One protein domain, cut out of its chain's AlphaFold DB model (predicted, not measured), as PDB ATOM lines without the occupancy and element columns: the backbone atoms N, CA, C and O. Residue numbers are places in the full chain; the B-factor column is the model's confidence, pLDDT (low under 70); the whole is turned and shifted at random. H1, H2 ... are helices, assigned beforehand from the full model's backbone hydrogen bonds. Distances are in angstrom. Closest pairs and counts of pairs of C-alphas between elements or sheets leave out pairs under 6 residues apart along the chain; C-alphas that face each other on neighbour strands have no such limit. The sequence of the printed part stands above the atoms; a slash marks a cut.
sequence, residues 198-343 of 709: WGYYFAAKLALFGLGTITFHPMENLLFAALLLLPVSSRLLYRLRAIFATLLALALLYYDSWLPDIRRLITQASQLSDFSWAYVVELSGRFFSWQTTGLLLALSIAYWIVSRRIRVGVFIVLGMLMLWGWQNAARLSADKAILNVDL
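AT A GLANCE: This is residues 198 to 343 of the 709 residues of a protein of Gallionella capsiferriformans (strain ES-2) (UniProt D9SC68). Four helices, H1, H2, H3 and H8, form a loose bundle, helices roughly side by side, and H7 crosses H1 on another side of it. From this body the chain makes an open arm with H4, H5 and part of H6, while residues 328 to 343, with the end of long H8, stick out elsewhere. The printed part has 146 residues, with eight named helices in order H1 to H8 and no named strand: all helix. It is loose, with a radius of gyration of the C-alphas of 19.0 A and spans of 56 by 49 by 32 A.

HOW THE PARTS SIT: H8, residues 312 to 338, touches H2, residues 218 to 229, with residues 317 to 324 alone, opposite ways at a shallow tilt of 22 degrees; the closest C-alphas, of Pro 218 and Trp 324, are 5.5 A apart. H2 and H3, residues 235 to 256, form a helical hairpin, closest at the C-alphas of Leu 228 and Ala 245, 7.4 A. H1, residues 198 to 210, touches H8 at Gly 199 and Gly 313, C-alphas 5.6 A apart, at 35.0 degrees, only just shallow. H7, residues 290 to 306, touches H1 at a steep 45 degrees, with C-alphas of Tyr 200 and Tyr 303 6.6 A apart. H4, residues 262 to 267, is close to but not clearly touching H5, residues 269 to 272; H6, residues 277 to 286, touches no helix. Every O i to N i+4 pair is within hydrogen-bond range in the helices except H5, too short for one; its single O i to N i+3 pair is not.

IN THESE COORDINATES: H8 measures 37.8 A, H3 30.8 A, H7 23.9 A, H1 18.3 A and H2 16.2 A. H1 begins at C-alpha 198 (151.105, 114.806, 185.713); H8 ends at C-alpha 338 (156.768, 110.978, 222.754).

THE WHOLE: The farthest C-alphas, of Arg 235 and Asp 342, are 57.3 A apart. The printed part has no cut and no long link. Residues 264 to 274 and 333 to 342 are under 70 in pLDDT.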
ATOM      1  N   TRP A 198     150.931 114.530 184.281       91.56
ATOM      2  CA  TRP A 198     151.105 114.806 185.713       91.56
ATOM      3  C   TRP A 198     150.942 113.560 186.583       91.56
ATOM      4  O   TRP A 198     151.509 113.494 187.668       91.56
ATOM      5  N   GLY A 199     150.232 112.533 186.104       92.12
ATOM      6  CA  GLY A 199     150.196 111.249 186.802       92.12
ATOM      7  C   GLY A 199     151.575 110.581 186.837       92.12
ATOM      8  O   GLY A 199     151.939 110.008 187.858       92.12
ATOM      9  N   TYR A 200     152.394 110.743 185.791       93.62
ATOM     10  CA  TYR A 200     153.788 110.299 185.833       93.62
ATOM     11  C   TYR A 200     154.617 111.119 186.834       93.62
ATOM     12  O   TYR A 200     155.373 110.525 187.591       93.62
ATOM     13  N   TYR A 201     154.431 112.445 186.921       94.94
ATOM     14  CA  TYR A 201     155.098 113.284 187.937       94.94
ATOM     15  C   TYR A 201     154.835 112.782 189.368       94.94
ATOM     16  O   TYR A 201     155.778 112.553 190.125       94.94
ATOM     17  N   PHE A 202     153.571 112.541 189.731       95.81
ATOM     18  CA  PHE A 202     153.237 112.029 191.063       95.81
ATOM     19  C   PHE A 202     153.721 110.588 191.277       95.81
ATOM     20  O   PHE A 202     154.230 110.282 192.350       95.81
ATOM     21  N   ALA A 203     153.618 109.712 190.271       94.06
ATOM     22  CA  ALA A 203     154.137 108.344 190.360       94.06
ATOM     23  C   ALA A 203     155.666 108.315 190.537       94.06
ATOM     24  O   ALA A 203     156.169 107.552 191.355       94.06
ATOM     25  N   ALA A 204     156.395 109.179 189.825       94.75
ATOM     26  CA  ALA A 204     157.837 109.349 189.969       94.75
ATOM     27  C   ALA A 204     158.203 109.837 191.376       94.75
ATOM     28  O   ALA A 204     159.086 109.259 192.000       94.75
ATOM     29  N   LYS A 205     157.492 110.832 191.922       94.94
ATOM     30  CA  LYS A 205     157.718 111.293 193.302       94.94
ATOM     31  C   LYS A 205     157.398 110.220 194.342       94.94
ATOM     32  O   LYS A 205     158.187 110.032 195.256       94.94
ATOM     33  N   LEU A 206     156.309 109.467 194.186       94.12
ATOM     34  CA  LEU A 206     155.998 108.337 195.072       94.12
ATOM     35  C   LEU A 206     157.064 107.228 194.994       94.12
ATOM     36  O   LEU A 206     157.405 106.647 196.021       94.12
ATOM     37  N   ALA A 207     157.632 106.965 193.813       92.06
ATOM     38  CA  ALA A 207     158.738 106.020 193.651       92.06
ATOM     39  C   ALA A 207     160.037 106.525 194.307       92.06
ATOM     40  O   ALA A 207     160.679 105.773 195.035       92.06
ATOM     41  N   LEU A 208     160.402 107.796 194.109       91.06
ATOM     42  CA  LEU A 208     161.568 108.425 194.746       91.06
ATOM     43  C   LEU A 208     161.423 108.471 196.280       91.06
ATOM     44  O   LEU A 208     162.364 108.145 197.000       91.06
ATOM     45  N   PHE A 209     160.225 108.770 196.787       90.62
ATOM     46  CA  PHE A 209     159.895 108.672 198.211       90.62
ATOM     47  C   PHE A 209     160.028 107.236 198.738       90.62
ATOM     48  O   PHE A 209     160.617 107.023 199.793       90.62
ATOM     49  N   GLY A 210     159.557 106.237 197.984       87.12
ATOM     50  CA  GLY A 210     159.727 104.819 198.322       87.12
ATOM     51  C   GLY A 210     161.190 104.354 198.356       87.12
ATOM     52  O   GLY A 210     161.516 103.429 199.095       87.12
ATOM     53  N   LEU A 211     162.080 105.018 197.609       84.44
ATOM     54  CA  LEU A 211     163.536 104.838 197.689       84.44
ATOM     55  C   LEU A 211     164.199 105.662 198.812       84.44
ATOM     56  O   LEU A 211     165.386 105.481 199.075       84.44
ATOM     57  N   GLY A 212     163.468 106.575 199.456       80.25
ATOM     58  CA  GLY A 212     163.985 107.504 200.465       80.25
ATOM     59  C   GLY A 212     164.802 108.681 199.913       80.25
ATOM     60  O   GLY A 212     165.401 109.408 200.702       80.25
ATOM     61  N   THR A 213     164.835 108.892 198.591       79.62
ATOM     62  CA  THR A 213     165.660 109.943 197.954       79.62
ATOM     63  C   THR A 213     165.028 111.333 197.993       79.62
ATOM     64  O   THR A 213     165.719 112.325 197.765       79.62
ATOM     65  N   ILE A 214     163.727 111.419 198.286       86.69
ATOM     66  CA  ILE A 214     162.996 112.656 198.590       86.69
ATOM     67  C   ILE A 214     162.084 112.412 199.803       86.69
ATOM     68  O   ILE A 214     161.681 111.278 200.075       86.69
ATOM     69  N   THR A 215     161.700 113.480 200.496       87.19
ATOM     70  CA  THR A 215     160.504 113.480 201.352       87.19
ATOM     71  C   THR A 215     159.234 113.517 200.490       87.19
ATOM     72  O   THR A 215     159.297 113.623 199.266       87.19
ATOM     73  N   PHE A 216     158.057 113.386 201.103       90.06
ATOM     74  CA  PHE A 216     156.797 113.535 200.377       90.06
ATOM     75  C   PHE A 216     155.724 114.126 201.282       90.06
ATOM     76  O   PHE A 216     155.226 113.444 202.180       90.06
ATOM     77  N   HIS A 217     155.359 115.378 201.015       92.19
ATOM     78  CA  HIS A 217     154.329 116.137 201.713       92.19
ATOM     79  C   HIS A 217     152.968 115.914 201.017       92.19
ATOM     80  O   HIS A 217     152.717 116.462 199.934       92.19
ATOM     81  N   PRO A 218     152.081 115.039 201.541       92.56
ATOM     82  CA  PRO A 218     150.970 114.528 200.743       92.56
ATOM     83  C   PRO A 218     149.860 115.552 200.525       92.56
ATOM     84  O   PRO A 218     149.194 115.500 199.496       92.56
ATOM     85  N   MET A 219     149.646 116.468 201.472       92.81
ATOM     86  CA  MET A 219     148.565 117.454 201.410       92.81
ATOM     87  C   MET A 219     148.815 118.444 200.268       92.81
ATOM     88  O   MET A 219     147.950 118.687 199.435       92.81
ATOM     89  N   GLU A 220     150.040 118.929 200.161       94.06
ATOM     90  CA  GLU A 220     150.549 119.859 199.164       94.06
ATOM     91  C   GLU A 220     150.494 119.229 197.761       94.06
ATOM     92  O   GLU A 220     150.009 119.846 196.808       94.06
ATOM     93  N   ASN A 221     150.892 117.956 197.645       95.62
ATOM     94  CA  ASN A 221     150.765 117.177 196.410       95.62
ATOM     95  C   ASN A 221     149.290 116.882 196.048       95.62
ATOM     96  O   ASN A 221     148.939 116.918 194.867       95.62
ATOM     97  N   LEU A 222     148.398 116.676 197.027       94.88
ATOM     98  CA  LEU A 222     146.951 116.521 196.813       94.88
ATOM     99  C   LEU A 222     146.271 117.833 196.387       94.88
ATOM    100  O   LEU A 222     145.458 117.811 195.461       94.88
ATOM    101  N   LEU A 223     146.624 118.977 196.984       94.62
ATOM    102  CA  LEU A 223     146.166 120.302 196.544       94.62
ATOM    103  C   LEU A 223     146.621 120.584 195.107       94.62
ATOM    104  O   LEU A 223     145.833 121.062 194.287       94.62
ATOM    105  N   PHE A 224     147.868 120.241 194.772       95.50
ATOM    106  CA  PHE A 224     148.364 120.374 193.406       95.50
ATOM    107  C   PHE A 224     147.609 119.454 192.431       95.50
ATOM    108  O   PHE A 224     147.189 119.901 191.361       95.50
ATOM    109  N   ALA A 225     147.339 118.201 192.812       93.38
ATOM    110  CA  ALA A 225     146.505 117.299 192.021       93.38
ATOM    111  C   ALA A 225     145.080 117.853 191.826       93.38
ATOM    112  O   ALA A 225     144.563 117.814 190.711       93.38
ATOM    113  N   ALA A 226     144.461 118.443 192.854       91.56
ATOM    114  CA  ALA A 226     143.145 119.073 192.740       91.56
ATOM    115  C   ALA A 226     143.145 120.238 191.730       91.56
ATOM    116  O   ALA A 226     142.299 120.270 190.834       91.56
ATOM    117  N   LEU A 227     144.138 121.134 191.788       90.62
ATOM    118  CA  LEU A 227     144.334 122.226 190.818       90.62
ATOM    119  C   LEU A 227     144.484 121.711 189.368       90.62
ATOM    120  O   LEU A 227     143.990 122.323 188.412       90.62
ATOM    121  N   LEU A 228     145.146 120.567 189.194       90.50
ATOM    122  CA  LEU A 228     145.314 119.899 187.901       90.50
ATOM    123  C   LEU A 228     144.033 119.228 187.380       90.50
ATOM    124  O   LEU A 228     143.891 119.074 186.163       90.50
ATOM    125  N   LEU A 229     143.090 118.883 188.256       88.19
ATOM    126  CA  LEU A 229     141.807 118.276 187.892       88.19
ATOM    127  C   LEU A 229     140.668 119.292 187.699       88.19
ATOM    128  O   LEU A 229     139.636 118.921 187.141       88.19
ATOM    129  N   LEU A 230     140.850 120.563 188.083       85.88
ATOM    130  CA  LEU A 230     139.865 121.618 187.818       85.88
ATOM    131  C   LEU A 230     139.589 121.764 186.303       85.88
ATOM    132  O   LEU A 230     140.531 121.993 185.531       85.88
ATOM    133  N   PRO A 231     138.321 121.672 185.854       81.44
ATOM    134  CA  PRO A 231     137.967 121.819 184.447       81.44
ATOM    135  C   PRO A 231     138.078 123.283 184.007       81.44
ATOM    136  O   PRO A 231     137.557 124.190 184.651       81.44
ATOM    137  N   VAL A 232     138.741 123.521 182.873       81.19
ATOM    138  CA  VAL A 232     138.997 124.869 182.342       81.19
ATOM    139  C   VAL A 232     138.562 124.947 180.881       81.19
ATOM    140  O   VAL A 232     139.161 124.315 180.015       81.19
ATOM    141  N   SER A 233     137.540 125.755 180.597       77.12
ATOM    142  CA  SER A 233     136.951 125.910 179.256       77.12
ATOM    143  C   SER A 233     137.711 126.883 178.339       77.12
ATOM    144  O   SER A 233     137.644 126.771 177.115       77.12
ATOM    145  N   SER A 234     138.453 127.842 178.904       88.31
ATOM    146  CA  SER A 234     139.199 128.850 178.137       88.31
ATOM    147  C   SER A 234     140.593 128.364 177.733       88.31
ATOM    148  O   SER A 234     141.395 127.957 178.574       88.31
ATOM    149  N   ARG A 235     140.937 128.515 176.445       83.88
ATOM    150  CA  ARG A 235     142.281 128.214 175.909       83.88
ATOM    151  C   ARG A 235     143.391 129.041 176.568       83.88
ATOM    152  O   ARG A 235     144.511 128.551 176.697       83.88
ATOM    153  N   LEU A 236     143.096 130.282 176.973       87.19
ATOM    154  CA  LEU A 236     144.061 131.143 177.664       87.19
ATOM    155  C   LEU A 236     144.307 130.634 179.085       87.19
ATOM    156  O   LEU A 236     145.456 130.416 179.460       87.19
ATOM    157  N   LEU A 237     143.235 130.363 179.836       84.88
ATOM    158  CA  LEU A 237     143.333 129.810 181.189       84.88
ATOM    159  C   LEU A 237     144.006 128.429 181.189       84.88
ATOM    160  O   LEU A 237     144.797 128.150 182.080       84.88
ATOM    161  N   TYR A 238     143.781 127.594 180.166       85.81
ATOM    162  CA  TYR A 238     144.495 126.323 180.009       85.81
ATOM    163  C   TYR A 238     146.016 126.521 179.889       85.81
ATOM    164  O   TYR A 238     146.774 125.841 180.577       85.81
ATOM    165  N   ARG A 239     146.472 127.474 179.058       87.56
ATOM    166  CA  ARG A 239     147.906 127.791 178.900       87.56
ATOM    167  C   ARG A 239     148.511 128.390 180.169       87.56
ATOM    168  O   ARG A 239     149.575 127.950 180.586       87.56
ATOM    169  N   LEU A 240     147.826 129.350 180.794       89.12
ATOM    170  CA  LEU A 240     148.270 129.964 182.050       89.12
ATOM    171  C   LEU A 240     148.373 128.923 183.169       89.12
ATOM    172  O   LEU A 240     149.395 128.856 183.845       89.12
ATOM    173  N   ARG A 241     147.367 128.049 183.301       89.19
ATOM    174  CA  ARG A 241     147.385 126.933 184.252       89.19
ATOM    175  C   ARG A 241     148.510 125.947 183.955       89.19
ATOM    176  O   ARG A 241     149.116 125.474 184.900       89.19
ATOM    177  N   ALA A 242     148.815 125.649 182.690       87.25
ATOM    178  CA  ALA A 242     149.933 124.770 182.346       87.25
ATOM    179  C   ALA A 242     151.289 125.370 182.765       87.25
ATOM    180  O   ALA A 242     152.088 124.673 183.379       87.25
ATOM    181  N   ILE A 243     151.523 126.662 182.504       91.00
ATOM    182  CA  ILE A 243     152.746 127.364 182.937       91.00
ATOM    183  C   ILE A 243     152.836 127.390 184.468       91.00
ATOM    184  O   ILE A 243     153.855 126.996 185.033       91.00
ATOM    185  N   PHE A 244     151.758 127.799 185.142       92.31
ATOM    186  CA  PHE A 244     151.697 127.858 186.601       92.31
ATOM    187  C   PHE A 244     151.872 126.475 187.244       92.31
ATOM    188  O   PHE A 244     152.608 126.345 188.214       92.31
ATOM    189  N   ALA A 245     151.266 125.432 186.671       92.12
ATOM    190  CA  ALA A 245     151.422 124.059 187.132       92.12
ATOM    191  C   ALA A 245     152.856 123.546 186.973       92.12
ATOM    192  O   ALA A 245     153.336 122.866 187.868       92.12
ATOM    193  N   THR A 246     153.568 123.891 185.895       92.50
ATOM    194  CA  THR A 246     154.992 123.543 185.753       92.50
ATOM    195  C   THR A 246     155.849 124.234 186.806       92.50
ATOM    196  O   THR A 246     156.671 123.577 187.438       92.50
ATOM    197  N   LEU A 247     155.634 125.530 187.055       93.38
ATOM    198  CA  LEU A 247     156.351 126.255 188.110       93.38
ATOM    199  C   LEU A 247     156.051 125.672 189.500       93.38
ATOM    200  O   LEU A 247     156.974 125.436 190.276       93.38
ATOM    201  N   LEU A 248     154.783 125.372 189.789       94.38
ATOM    202  CA  LEU A 248     154.358 124.778 191.055       94.38
ATOM    203  C   LEU A 248     154.869 123.338 191.222       94.38
ATOM    204  O   LEU A 248     155.289 122.974 192.312       94.38
ATOM    205  N   ALA A 249     154.912 122.538 190.155       94.12
ATOM    206  CA  ALA A 249     155.476 121.190 190.173       94.12
ATOM    207  C   ALA A 249     156.984 121.187 190.444       94.12
ATOM    208  O   ALA A 249     157.467 120.319 191.172       94.12
ATOM    209  N   LEU A 250     157.725 122.146 189.877       93.25
ATOM    210  CA  LEU A 250     159.150 122.325 190.153       93.25
ATOM    211  C   LEU A 250     159.370 122.789 191.596       93.25
ATOM    212  O   LEU A 250     160.151 122.169 192.310       93.25
ATOM    213  N   ALA A 251     158.628 123.801 192.055       91.38
ATOM    214  CA  ALA A 251     158.696 124.286 193.434       91.38
ATOM    215  C   ALA A 251     158.343 123.191 194.457       91.38
ATOM    216  O   ALA A 251     159.020 123.055 195.470       91.38
ATOM    217  N   LEU A 252     157.327 122.373 194.174       93.62
ATOM    218  CA  LEU A 252     156.889 121.286 195.049       93.62
ATOM    219  C   LEU A 252     157.798 120.050 194.971       93.62
ATOM    220  O   LEU A 252     157.895 119.302 195.935       93.62
ATOM    221  N   LEU A 253     158.471 119.806 193.841       92.69
ATOM    222  CA  LEU A 253     159.527 118.790 193.762       92.69
ATOM    223  C   LEU A 253     160.757 119.230 194.559       92.69
ATOM    224  O   LEU A 253     161.321 118.421 195.283       92.69
ATOM    225  N   TYR A 254     161.130 120.506 194.459       89.62
ATOM    226  CA  TYR A 254     162.204 121.104 195.241       89.62
ATOM    227  C   TYR A 254     161.899 121.074 196.750       89.62
ATOM    228  O   TYR A 254     162.737 120.618 197.517       89.62
ATOM    229  N   TYR A 255     160.685 121.453 197.163       88.44
ATOM    230  CA  TYR A 255     160.229 121.396 198.561       88.44
ATOM    231  C   TYR A 255     160.251 119.977 199.153       88.44
ATOM    232  O   TYR A 255     160.626 119.797 200.305       88.44
ATOM    233  N   ASP A 256     159.883 118.969 198.356       88.69
ATOM    234  CA  ASP A 256     159.979 117.564 198.761       88.69
ATOM    235  C   ASP A 256     161.429 117.031 198.739       88.69
ATOM    236  O   ASP A 256     161.731 116.024 199.381       88.69
ATOM    237  N   SER A 257     162.347 117.673 198.014       86.88
ATOM    238  CA  SER A 257     163.726 117.203 197.848       86.88
ATOM    239  C   SER A 257     164.648 117.535 199.019       86.88
ATOM    240  O   SER A 257     164.407 118.442 199.811       86.88
ATOM    241  N   TRP A 258     165.784 116.840 199.076       76.69
ATOM    242  CA  TRP A 258     166.861 117.146 200.014       76.69
ATOM    243  C   TRP A 258     167.828 118.249 199.530       76.69
ATOM    244  O   TRP A 258     168.921 118.378 200.076       76.69
ATOM    245  N   LEU A 259     167.462 119.035 198.509       79.62
ATOM    246  CA  LEU A 259     168.334 120.076 197.947       79.62
ATOM    247  C   LEU A 259     168.600 121.236 198.940       79.62
ATOM    248  O   LEU A 259     167.753 121.512 199.793       79.62
ATOM    249  N   PRO A 260     169.746 121.943 198.822       71.25
ATOM    250  CA  PRO A 260     170.064 123.118 199.646       71.25
ATOM    251  C   PRO A 260     169.042 124.252 199.480       71.25
ATOM    252  O   PRO A 260     168.412 124.365 198.422       71.25
ATOM    253  N   ASP A 261     168.913 125.139 200.475       74.94
ATOM    254  CA  ASP A 261     168.047 126.327 200.370       74.94
ATOM    255  C   ASP A 261     168.524 127.249 199.226       74.94
ATOM    256  O   ASP A 261     169.653 127.740 199.221       74.94
ATOM    257  N   ILE A 262     167.654 127.537 198.257       73.62
ATOM    258  CA  ILE A 262     167.940 128.466 197.155       73.62
ATOM    259  C   ILE A 262     168.260 129.871 197.688       73.62
ATOM    260  O   ILE A 262     169.043 130.588 197.070       73.62
ATOM    261  N   ARG A 263     167.730 130.274 198.852       70.94
ATOM    262  CA  ARG A 263     168.121 131.531 199.514       70.94
ATOM    263  C   ARG A 263     169.615 131.562 199.799       70.94
ATOM    264  O   ARG A 263     170.233 132.590 199.544       70.94
ATOM    265  N   ARG A 264     170.181 130.439 200.246       66.50
ATOM    266  CA  ARG A 264     171.615 130.281 200.484       66.50
ATOM    267  C   ARG A 264     172.407 130.349 199.180       66.50
ATOM    268  O   ARG A 264     173.389 131.074 199.108       66.50
ATOM    269  N   LEU A 265     171.940 129.687 198.118       68.06
ATOM    270  CA  LEU A 265     172.556 129.806 196.788       68.06
ATOM    271  C   LEU A 265     172.517 131.252 196.249       68.06
ATOM    272  O   LEU A 265     173.390 131.652 195.487       68.06
ATOM    273  N   ILE A 266     171.526 132.058 196.649       67.88
ATOM    274  CA  ILE A 266     171.431 133.478 196.282       67.88
ATOM    275  C   ILE A 266     172.331 134.359 197.165       67.88
ATOM    276  O   ILE A 266     172.968 135.272 196.642       67.88
ATOM    277  N   THR A 267     172.420 134.121 198.478       63.97
ATOM    278  CA  THR A 267     173.321 134.887 199.363       63.97
ATOM    279  C   THR A 267     174.792 134.560 199.107       63.97
ATOM    280  O   THR A 267     175.625 135.459 199.160       63.97
ATOM    281  N   GLN A 268     175.095 133.314 198.738       61.59
ATOM    282  CA  GLN A 268     176.421 132.834 198.332       61.59
ATOM    283  C   GLN A 268     176.639 132.914 196.807       61.59
ATOM    284  O   GLN A 268     177.600 132.354 196.284       61.59
ATOM    285  N   ALA A 269     175.792 133.639 196.062       58.69
ATOM    286  CA  ALA A 269     175.879 133.717 194.597       58.69
ATOM    287  C   ALA A 269     177.216 134.280 194.082       58.69
ATOM    288  O   ALA A 269     177.664 133.888 193.008       58.69
ATOM    289  N   SER A 270     177.867 135.168 194.844       58.81
ATOM    290  CA  SER A 270     179.206 135.677 194.518       58.81
ATOM    291  C   SER A 270     180.326 134.662 194.762       58.81
ATOM    292  O   SER A 270     181.385 134.800 194.174       58.81
ATOM    293  N   GLN A 271     180.097 133.651 195.604       61.50
ATOM    294  CA  GLN A 271     181.038 132.550 195.853       61.50
ATOM    295  C   GLN A 271     180.835 131.439 194.812       61.50
ATOM    296  O   GLN A 271     181.784 130.854 194.304       61.50
ATOM    297  N   LEU A 272     179.580 131.207 194.412       63.78
ATOM    298  CA  LEU A 272     179.224 130.322 193.300       63.78
ATOM    299  C   LEU A 272     179.714 130.840 191.939       63.78
ATOM    300  O   LEU A 272     179.916 130.035 191.035       63.78
ATOM    301  N   SER A 273     179.924 132.153 191.770       62.19
ATOM    302  CA  SER A 273     180.542 132.697 190.550       62.19
ATOM    303  C   SER A 273     182.042 132.424 190.436       62.19
ATOM    304  O   SER A 273     182.572 132.533 189.331       62.19
ATOM    305  N   ASP A 274     182.703 132.052 191.533       68.69
ATOM    306  CA  ASP A 274     184.118 131.680 191.511       68.69
ATOM    307  C   ASP A 274     184.305 130.229 191.028       68.69
ATOM    308  O   ASP A 274     185.360 129.888 190.503       68.69
ATOM    309  N   PHE A 275     183.272 129.378 191.118       77.25
ATOM    310  CA  PHE A 275     183.348 127.960 190.746       77.25
ATOM    311  C   PHE A 275     183.636 127.757 189.249       77.25
ATOM    312  O   PHE A 275     182.994 128.346 188.373       77.25
ATOM    313  N   SER A 276     184.547 126.833 188.930       78.06
ATOM    314  CA  SER A 276     184.807 126.437 187.546       78.06
ATOM    315  C   SER A 276     183.582 125.764 186.905       78.06
ATOM    316  O   SER A 276     182.863 124.980 187.528       78.06
ATOM    317  N   TRP A 277     183.360 126.018 185.609       79.50
ATOM    318  CA  TRP A 277     182.266 125.377 184.867       79.50
ATOM    319  C   TRP A 277     182.389 123.844 184.839       79.50
ATOM    320  O   TRP A 277     181.378 123.148 184.878       79.50
ATOM    321  N   ALA A 278     183.618 123.317 184.817       76.38
ATOM    322  CA  ALA A 278     183.868 121.880 184.886       76.38
ATOM    323  C   ALA A 278     183.353 121.287 186.210       76.38
ATOM    324  O   ALA A 278     182.593 120.320 186.185       76.38
ATOM    325  N   TYR A 279     183.675 121.925 187.338       77.81
ATOM    326  CA  TYR A 279     183.202 121.515 188.660       77.81
ATOM    327  C   TYR A 279     181.676 121.631 188.801       77.81
ATOM    328  O   TYR A 279     181.033 120.723 189.323       77.81
ATOM    329  N   VAL A 280     181.055 122.687 188.258       80.81
ATOM    330  CA  VAL A 280     179.583 122.826 188.243       80.81
ATOM    331  C   VAL A 280     178.910 121.688 187.464       80.81
ATOM    332  O   VAL A 280     177.876 121.177 187.900       80.81
ATOM    333  N   VAL A 281     179.486 121.260 186.334       81.62
ATOM    334  CA  VAL A 281     178.980 120.119 185.550       81.62
ATOM    335  C   VAL A 281     179.189 118.794 186.290       81.62
ATOM    336  O   VAL A 281     178.260 117.988 186.332       81.62
ATOM    337  N   GLU A 282     180.350 118.583 186.916       79.81
ATOM    338  CA  GLU A 282     180.626 117.403 187.746       79.81
ATOM    339  C   GLU A 282     179.619 117.293 188.900       79.81
ATOM    340  O   GLU A 282     178.914 116.289 189.017       79.81
ATOM    341  N   LEU A 283     179.481 118.356 189.700       77.69
ATOM    342  CA  LEU A 283     178.561 118.424 190.834       77.69
ATOM    343  C   LEU A 283     177.105 118.214 190.395       77.69
ATOM    344  O   LEU A 283     176.364 117.481 191.046       77.69
ATOM    345  N   SER A 284     176.709 118.789 189.253       78.44
ATOM    346  CA  SER A 284     175.391 118.549 188.650       78.44
ATOM    347  C   SER A 284     175.190 117.075 188.282       78.44
ATOM    348  O   SER A 284     174.108 116.532 188.505       78.44
ATOM    349  N   GLY A 285     176.226 116.409 187.766       78.31
ATOM    350  CA  GLY A 285     176.222 114.977 187.464       78.31
ATOM    351  C   GLY A 285     176.004 114.099 188.698       78.31
ATOM    352  O   GLY A 285     175.258 113.124 188.617       78.31
ATOM    353  N   ARG A 286     176.558 114.475 189.859       79.81
ATOM    354  CA  ARG A 286     176.412 113.721 191.123       79.81
ATOM    355  C   ARG A 286     174.966 113.644 191.645       79.81
ATOM    356  O   ARG A 286     174.656 112.739 192.415       79.81
ATOM    357  N   PHE A 287     174.059 114.518 191.196       75.50
ATOM    358  CA  PHE A 287     172.620 114.403 191.488       75.50
ATOM    359  C   PHE A 287     171.902 113.310 190.669       75.50
ATOM    360  O   PHE A 287     170.777 112.936 191.008       75.50
ATOM    361  N   PHE A 288     172.518 112.778 189.606       76.12
ATOM    362  CA  PHE A 288     171.915 111.778 188.721       76.12
ATOM    363  C   PHE A 288     172.539 110.392 188.914       76.12
ATOM    364  O   PHE A 288     173.541 110.040 188.297       76.12
ATOM    365  N   SER A 289     171.878 109.539 189.699       80.31
ATOM    366  CA  SER A 289     172.174 108.104 189.692       80.31
ATOM    367  C   SER A 289     171.697 107.471 188.376       80.31
ATOM    368  O   SER A 289     170.579 107.714 187.901       80.31
ATOM    369  N   TRP A 290     172.527 106.610 187.779       82.75
ATOM    370  CA  TRP A 290     172.145 105.859 186.578       82.75
ATOM    371  C   TRP A 290     171.025 104.852 186.876       82.75
ATOM    372  O   TRP A 290     170.129 104.642 186.059       82.75
ATOM    373  N   GLN A 291     171.019 104.302 188.092       84.69
ATOM    374  CA  GLN A 291     169.978 103.423 188.617       84.69
ATOM    375  C   GLN A 291     168.641 104.167 188.769       84.69
ATOM    376  O   GLN A 291     167.620 103.681 188.281       84.69
ATOM    377  N   THR A 292     168.622 105.367 189.368       85.88
ATOM    378  CA  THR A 292     167.383 106.165 189.480       85.88
ATOM    379  C   THR A 292     166.900 106.649 188.118       85.88
ATOM    380  O   THR A 292     165.702 106.626 187.850       85.88
ATOM    381  N   THR A 293     167.815 107.033 187.225       87.06
ATOM    382  CA  THR A 293     167.489 107.455 185.853       87.06
ATOM    383  C   THR A 293     166.873 106.305 185.054       87.06
ATOM    384  O   THR A 293     165.819 106.476 184.438       87.06
ATOM    385  N   GLY A 294     167.464 105.107 185.126       90.81
ATOM    386  CA  GLY A 294     166.925 103.889 184.518       90.81
ATOM    387  C   GLY A 294     165.566 103.483 185.095       90.81
ATOM    388  O   GLY A 294     164.661 103.140 184.335       90.81
ATOM    389  N   LEU A 295     165.380 103.593 186.416       91.19
ATOM    390  CA  LEU A 295     164.092 103.337 187.066       91.19
ATOM    391  C   LEU A 295     163.011 104.318 186.599       91.19
ATOM    392  O   LEU A 295     161.904 103.892 186.283       91.19
ATOM    393  N   LEU A 296     163.316 105.616 186.529       91.94
ATOM    394  CA  LEU A 296     162.380 106.634 186.044       91.94
ATOM    395  C   LEU A 296     162.030 106.415 184.564       91.94
ATOM    396  O   LEU A 296     160.856 106.485 184.195       91.94
ATOM    397  N   LEU A 297     163.003 106.048 183.723       93.50
ATOM    398  CA  LEU A 297     162.753 105.656 182.334       93.50
ATOM    399  C   LEU A 297     161.807 104.445 182.256       93.50
ATOM    400  O   LEU A 297     160.785 104.509 181.569       93.50
ATOM    401  N   ALA A 298     162.092 103.372 182.999       93.88
ATOM    402  CA  ALA A 298     161.251 102.176 183.051       93.88
ATOM    403  C   ALA A 298     159.836 102.490 183.572       93.88
ATOM    404  O   ALA A 298     158.846 102.045 182.988       93.88
ATOM    405  N   LEU A 299     159.726 103.328 184.607       94.31
ATOM    406  CA  LEU A 299     158.462 103.821 185.150       94.31
ATOM    407  C   LEU A 299     157.681 104.646 184.120       94.31
ATOM    408  O   LEU A 299     156.459 104.535 184.064       94.31
ATOM    409  N   SER A 300     158.351 105.433 183.272       93.50
ATOM    410  CA  SER A 300     157.692 106.206 182.210       93.50
ATOM    411  C   SER A 300     157.068 105.298 181.142       93.50
ATOM    412  O   SER A 300     155.924 105.517 180.735       93.50
ATOM    413  N   ILE A 301     157.765 104.219 180.764       94.38
ATOM    414  CA  ILE A 301     157.273 103.198 179.827       94.38
ATOM    415  C   ILE A 301     156.112 102.427 180.463       94.38
ATOM    416  O   ILE A 301     155.042 102.315 179.861       94.38
ATOM    417  N   ALA A 302     156.272 101.956 181.702       92.88
ATOM    418  CA  ALA A 302     155.223 101.261 182.443       92.88
ATOM    419  C   ALA A 302     153.968 102.135 182.603       92.88
ATOM    420  O   ALA A 302     152.858 101.689 182.304       92.88
ATOM    421  N   TYR A 303     154.129 103.407 182.977       93.25
ATOM    422  CA  TYR A 303     153.035 104.371 183.067       93.25
ATOM    423  C   TYR A 303     152.330 104.556 181.717       93.25
ATOM    424  O   TYR A 303     151.099 104.532 181.662       93.25
ATOM    425  N   TRP A 304     153.071 104.683 180.613       91.94
ATOM    426  CA  TRP A 304     152.507 104.800 179.263       91.94
ATOM    427  C   TRP A 304     151.724 103.551 178.823       91.94
ATOM    428  O   TRP A 304     150.673 103.689 178.195       91.94
ATOM    429  N   ILE A 305     152.175 102.344 179.184       93.00
ATOM    430  CA  ILE A 305     151.445 101.093 178.909       93.00
ATOM    431  C   ILE A 305     150.172 101.013 179.767       93.00
ATOM    432  O   ILE A 305     149.079 100.791 179.240       93.00
ATOM    433  N   VAL A 306     150.287 101.202 181.084       91.06
ATOM    434  CA  VAL A 306     149.187 100.965 182.034       91.06
ATOM    435  C   VAL A 306     148.117 102.059 181.953       91.06
ATOM    436  O   VAL A 306     146.928 101.743 182.007       91.06
ATOM    437  N   SER A 307     148.486 103.325 181.724       88.75
ATOM    438  CA  SER A 307     147.527 104.439 181.571       88.75
ATOM    439  C   SER A 307     146.594 104.306 180.360       88.75
ATOM    440  O   SER A 307     145.530 104.923 180.338       88.75
ATOM    441  N   ARG A 308     146.936 103.457 179.380       87.88
ATOM    442  CA  ARG A 308     146.057 103.080 178.255       87.88
ATOM    443  C   ARG A 308     145.005 102.032 178.624       87.88
ATOM    444  O   ARG A 308     144.040 101.863 177.886       87.88
ATOM    445  N   ARG A 309     145.208 101.294 179.720       88.38
ATOM    446  CA  ARG A 309     144.344 100.189 180.172       88.38
ATOM    447  C   ARG A 309     143.527 100.551 181.413       88.38
ATOM    448  O   ARG A 309     142.406 100.078 181.555       88.38
ATOM    449  N   ILE A 310     144.087 101.362 182.309       87.75
ATOM    450  CA  ILE A 310     143.556 101.643 183.649       87.75
ATOM    451  C   ILE A 310     143.643 103.151 183.932       87.75
ATOM    452  O   ILE A 310     144.587 103.822 183.517       87.75
ATOM    453  N   ARG A 311     142.689 103.700 184.697       87.12
ATOM    454  CA  ARG A 311     142.739 105.089 185.196       87.12
ATOM    455  C   ARG A 311     143.770 105.245 186.326       87.12
ATOM    456  O   ARG A 311     143.401 105.471 187.475       87.12
ATOM    457  N   VAL A 312     145.063 105.154 186.000       87.75
ATOM    458  CA  VAL A 312     146.193 105.197 186.960       87.75
ATOM    459  C   VAL A 312     146.125 106.402 187.909       87.75
ATOM    460  O   VAL A 312     146.439 106.273 189.087       87.75
ATOM    461  N   GLY A 313     145.625 107.553 187.441       88.12
ATOM    462  CA  GLY A 313     145.435 108.746 188.276       88.12
ATOM    463  C   GLY A 313     144.566 108.536 189.526       88.12
ATOM    464  O   GLY A 313     144.819 109.180 190.538       88.12
ATOM    465  N   VAL A 314     143.598 107.609 189.498       89.88
ATOM    466  CA  VAL A 314     142.781 107.269 190.680       89.88
ATOM    467  C   VAL A 314     143.640 106.574 191.737       89.88
ATOM    468  O   VAL A 314     143.612 106.962 192.899       89.88
ATOM    469  N   PHE A 315     144.457 105.603 191.325       91.75
ATOM    470  CA  PHE A 315     145.364 104.870 192.213       91.75
ATOM    471  C   PHE A 315     146.462 105.767 192.789       91.75
ATOM    472  O   PHE A 315     146.814 105.618 193.952       91.75
ATOM    473  N   ILE A 316     146.951 106.740 192.016       93.00
ATOM    474  CA  ILE A 316     147.901 107.755 192.493       93.00
ATOM    475  C   ILE A 316     147.275 108.620 193.594       93.00
ATOM    476  O   ILE A 316     147.876 108.789 194.652       93.00
ATOM    477  N   VAL A 317     146.064 109.149 193.380       93.06
ATOM    478  CA  VAL A 317     145.375 109.982 194.384       93.06
ATOM    479  C   VAL A 317     145.023 109.167 195.630       93.06
ATOM    480  O   VAL A 317     145.261 109.637 196.739       93.06
ATOM    481  N   LEU A 318     144.545 107.929 195.471       94.12
ATOM    482  CA  LEU A 318     144.328 107.007 196.591       94.12
ATOM    483  C   LEU A 318     145.632 106.694 197.335       94.12
ATOM    484  O   LEU A 318     145.632 106.705 198.559       94.12
ATOM    485  N   GLY A 319     146.743 106.486 196.626       92.69
ATOM    486  CA  GLY A 319     148.064 106.277 197.220       92.69
ATOM    487  C   GLY A 319     148.538 107.479 198.036       92.69
ATOM    488  O   GLY A 319     148.997 107.304 199.159       92.69
ATOM    489  N   MET A 320     148.351 108.705 197.535       95.31
ATOM    490  CA  MET A 320     148.657 109.929 198.290       95.31
ATOM    491  C   MET A 320     147.736 110.117 199.505       95.31
ATOM    492  O   MET A 320     148.208 110.538 200.556       95.31
ATOM    493  N   LEU A 321     146.447 109.770 199.405       95.31
ATOM    494  CA  LEU A 321     145.502 109.800 200.532       95.31
ATOM    495  C   LEU A 321     145.822 108.734 201.592       95.31
ATOM    496  O   LEU A 321     145.766 109.024 202.784       95.31
ATOM    497  N   MET A 322     146.194 107.522 201.175       93.56
ATOM    498  CA  MET A 322     146.662 106.463 202.072       93.56
ATOM    499  C   MET A 322     147.980 106.850 202.738       93.56
ATOM    500  O   MET A 322     148.113 106.669 203.941       93.56
ATOM    501  N   LEU A 323     148.922 107.440 201.995       92.56
ATOM    502  CA  LEU A 323     150.180 107.938 202.546       92.56
ATOM    503  C   LEU A 323     149.947 109.094 203.526       92.56
ATOM    504  O   LEU A 323     150.571 109.119 204.580       92.56
ATOM    505  N   TRP A 324     149.013 110.005 203.241       92.88
ATOM    506  CA  TRP A 324     148.579 111.037 204.185       92.88
ATOM    507  C   TRP A 324     147.982 110.424 205.457       92.88
ATOM    508  O   TRP A 324     148.386 110.780 206.562       92.88
ATOM    509  N   GLY A 325     147.056 109.471 205.321       90.75
ATOM    510  CA  GLY A 325     146.464 108.762 206.456       90.75
ATOM    511  C   GLY A 325     147.516 108.023 207.286       90.75
ATOM    512  O   GLY A 325     147.529 108.151 208.506       90.75
ATOM    513  N   TRP A 326     148.445 107.327 206.627       87.50
ATOM    514  CA  TRP A 326     149.558 106.618 207.256       87.50
ATOM    515  C   TRP A 326     150.520 107.567 207.967       87.50
ATOM    516  O   TRP A 326     150.826 107.345 209.130       87.50
ATOM    517  N   GLN A 327     150.965 108.646 207.317       85.62
ATOM    518  CA  GLN A 327     151.854 109.636 207.933       85.62
ATOM    519  C   GLN A 327     151.200 110.305 209.144       85.62
ATOM    520  O   GLN A 327     151.873 110.499 210.150       85.62
ATOM    521  N   ASN A 328     149.902 110.623 209.101       84.69
ATOM    522  CA  ASN A 328     149.214 111.187 210.266       84.69
ATOM    523  C   ASN A 328     148.955 110.142 211.358       84.69
ATOM    524  O   ASN A 328     149.111 110.461 212.528       84.69
ATOM    525  N   ALA A 329     148.631 108.893 211.018       83.00
ATOM    526  CA  ALA A 329     148.522 107.815 212.003       83.00
ATOM    527  C   ALA A 329     149.878 107.510 212.665       83.00
ATOM    528  O   ALA A 329     149.939 107.316 213.878       83.00
ATOM    529  N   ALA A 330     150.964 107.534 211.889       77.12
ATOM    530  CA  ALA A 330     152.333 107.416 212.372       77.12
ATOM    531  C   ALA A 330     152.727 108.620 213.236       77.12
ATOM    532  O   ALA A 330     153.289 108.403 214.301       77.12
ATOM    533  N   ARG A 331     152.363 109.856 212.857       72.44
ATOM    534  CA  ARG A 331     152.531 111.057 213.696       72.44
ATOM    535  C   ARG A 331     151.752 110.945 215.001       72.44
ATOM    536  O   ARG A 331     152.380 110.998 216.036       72.44
ATOM    537  N   LEU A 332     150.452 110.639 214.993       71.00
ATOM    538  CA  LEU A 332     149.682 110.436 216.232       71.00
ATOM    539  C   LEU A 332     150.222 109.282 217.096       71.00
ATOM    540  O   LEU A 332     150.067 109.304 218.317       71.00
ATOM    541  N   SER A 333     150.821 108.257 216.484       68.00
ATOM    542  CA  SER A 333     151.469 107.157 217.209       68.00
ATOM    543  C   SER A 333     152.832 107.572 217.767       68.00
ATOM    544  O   SER A 333     153.160 107.185 218.882       68.00
ATOM    545  N   ALA A 334     153.587 108.395 217.036       59.31
ATOM    546  CA  ALA A 334     154.833 109.005 217.478       59.31
ATOM    547  C   ALA A 334     154.581 110.042 218.578       59.31
ATOM    548  O   ALA A 334     155.238 109.971 219.597       59.31
ATOM    549  N   ASP A 335     153.573 110.905 218.463       56.06
ATOM    550  CA  ASP A 335     153.139 111.848 219.499       56.06
ATOM    551  C   ASP A 335     152.723 111.100 220.775       56.06
ATOM    552  O   ASP A 335     153.085 111.494 221.880       56.06
ATOM    553  N   LYS A 336     152.024 109.961 220.640       53.16
ATOM    554  CA  LYS A 336     151.730 109.050 221.761       53.16
ATOM    555  C   LYS A 336     152.960 108.316 222.297       53.16
ATOM    556  O   LYS A 336     152.965 107.954 223.470       53.16
ATOM    557  N   ALA A 337     153.975 108.070 221.475       52.38
ATOM    558  CA  ALA A 337     155.246 107.498 221.908       52.38
ATOM    559  C   ALA A 337     156.136 108.550 222.588       52.38
ATOM    560  O   ALA A 337     156.776 108.221 223.570       52.38
ATOM    561  N   ILE A 338     156.100 109.812 222.153       48.31
ATOM    562  CA  ILE A 338     156.768 110.978 222.754       48.31
ATOM    563  C   ILE A 338     156.097 111.335 224.090       48.31
ATOM    564  O   ILE A 338     156.776 111.562 225.081       48.31
ATOM    565  N   LEU A 339     154.765 111.232 224.182       49.56
ATOM    566  CA  LEU A 339     154.031 111.243 225.457       49.56
ATOM    567  C   LEU A 339     154.414 110.089 226.409       49.56
ATOM    568  O   LEU A 339     154.047 110.140 227.580       49.56
ATOM    569  N   ASN A 340     155.129 109.065 225.928       47.09
ATOM    570  CA  ASN A 340     155.653 107.944 226.717       47.09
ATOM    571  C   ASN A 340     157.201 107.869 226.733       47.09
ATOM    572  O   ASN A 340     157.750 106.966 227.362       47.09
ATOM    573  N   VAL A 341     157.909 108.788 226.063       50.03
ATOM    574  CA  VAL A 341     159.378 108.847 225.962       50.03
ATOM    575  C   VAL A 341     159.796 110.313 226.046       50.03
ATOM    576  O   VAL A 341     159.754 111.058 225.068       50.03
ATOM    577  N   ASP A 342     160.200 110.696 227.254       57.38
ATOM    578  CA  ASP A 342     160.457 112.057 227.743       57.38
ATOM    579  C   ASP A 342     161.754 112.685 227.173       57.38
ATOM    580  O   ASP A 342     162.676 113.042 227.908       57.38
ATOM    581  N   LEU A 343     161.871 112.770 225.839       75.94
ATOM    582  CA  LEU A 343     163.046 113.312 225.141       75.94
ATOM    583  C   LEU A 343     162.719 114.571 224.322       75.94
ATOM    584  O   LEU A 343     162.507 114.525 223.110       75.94
TER     585      LEU A 343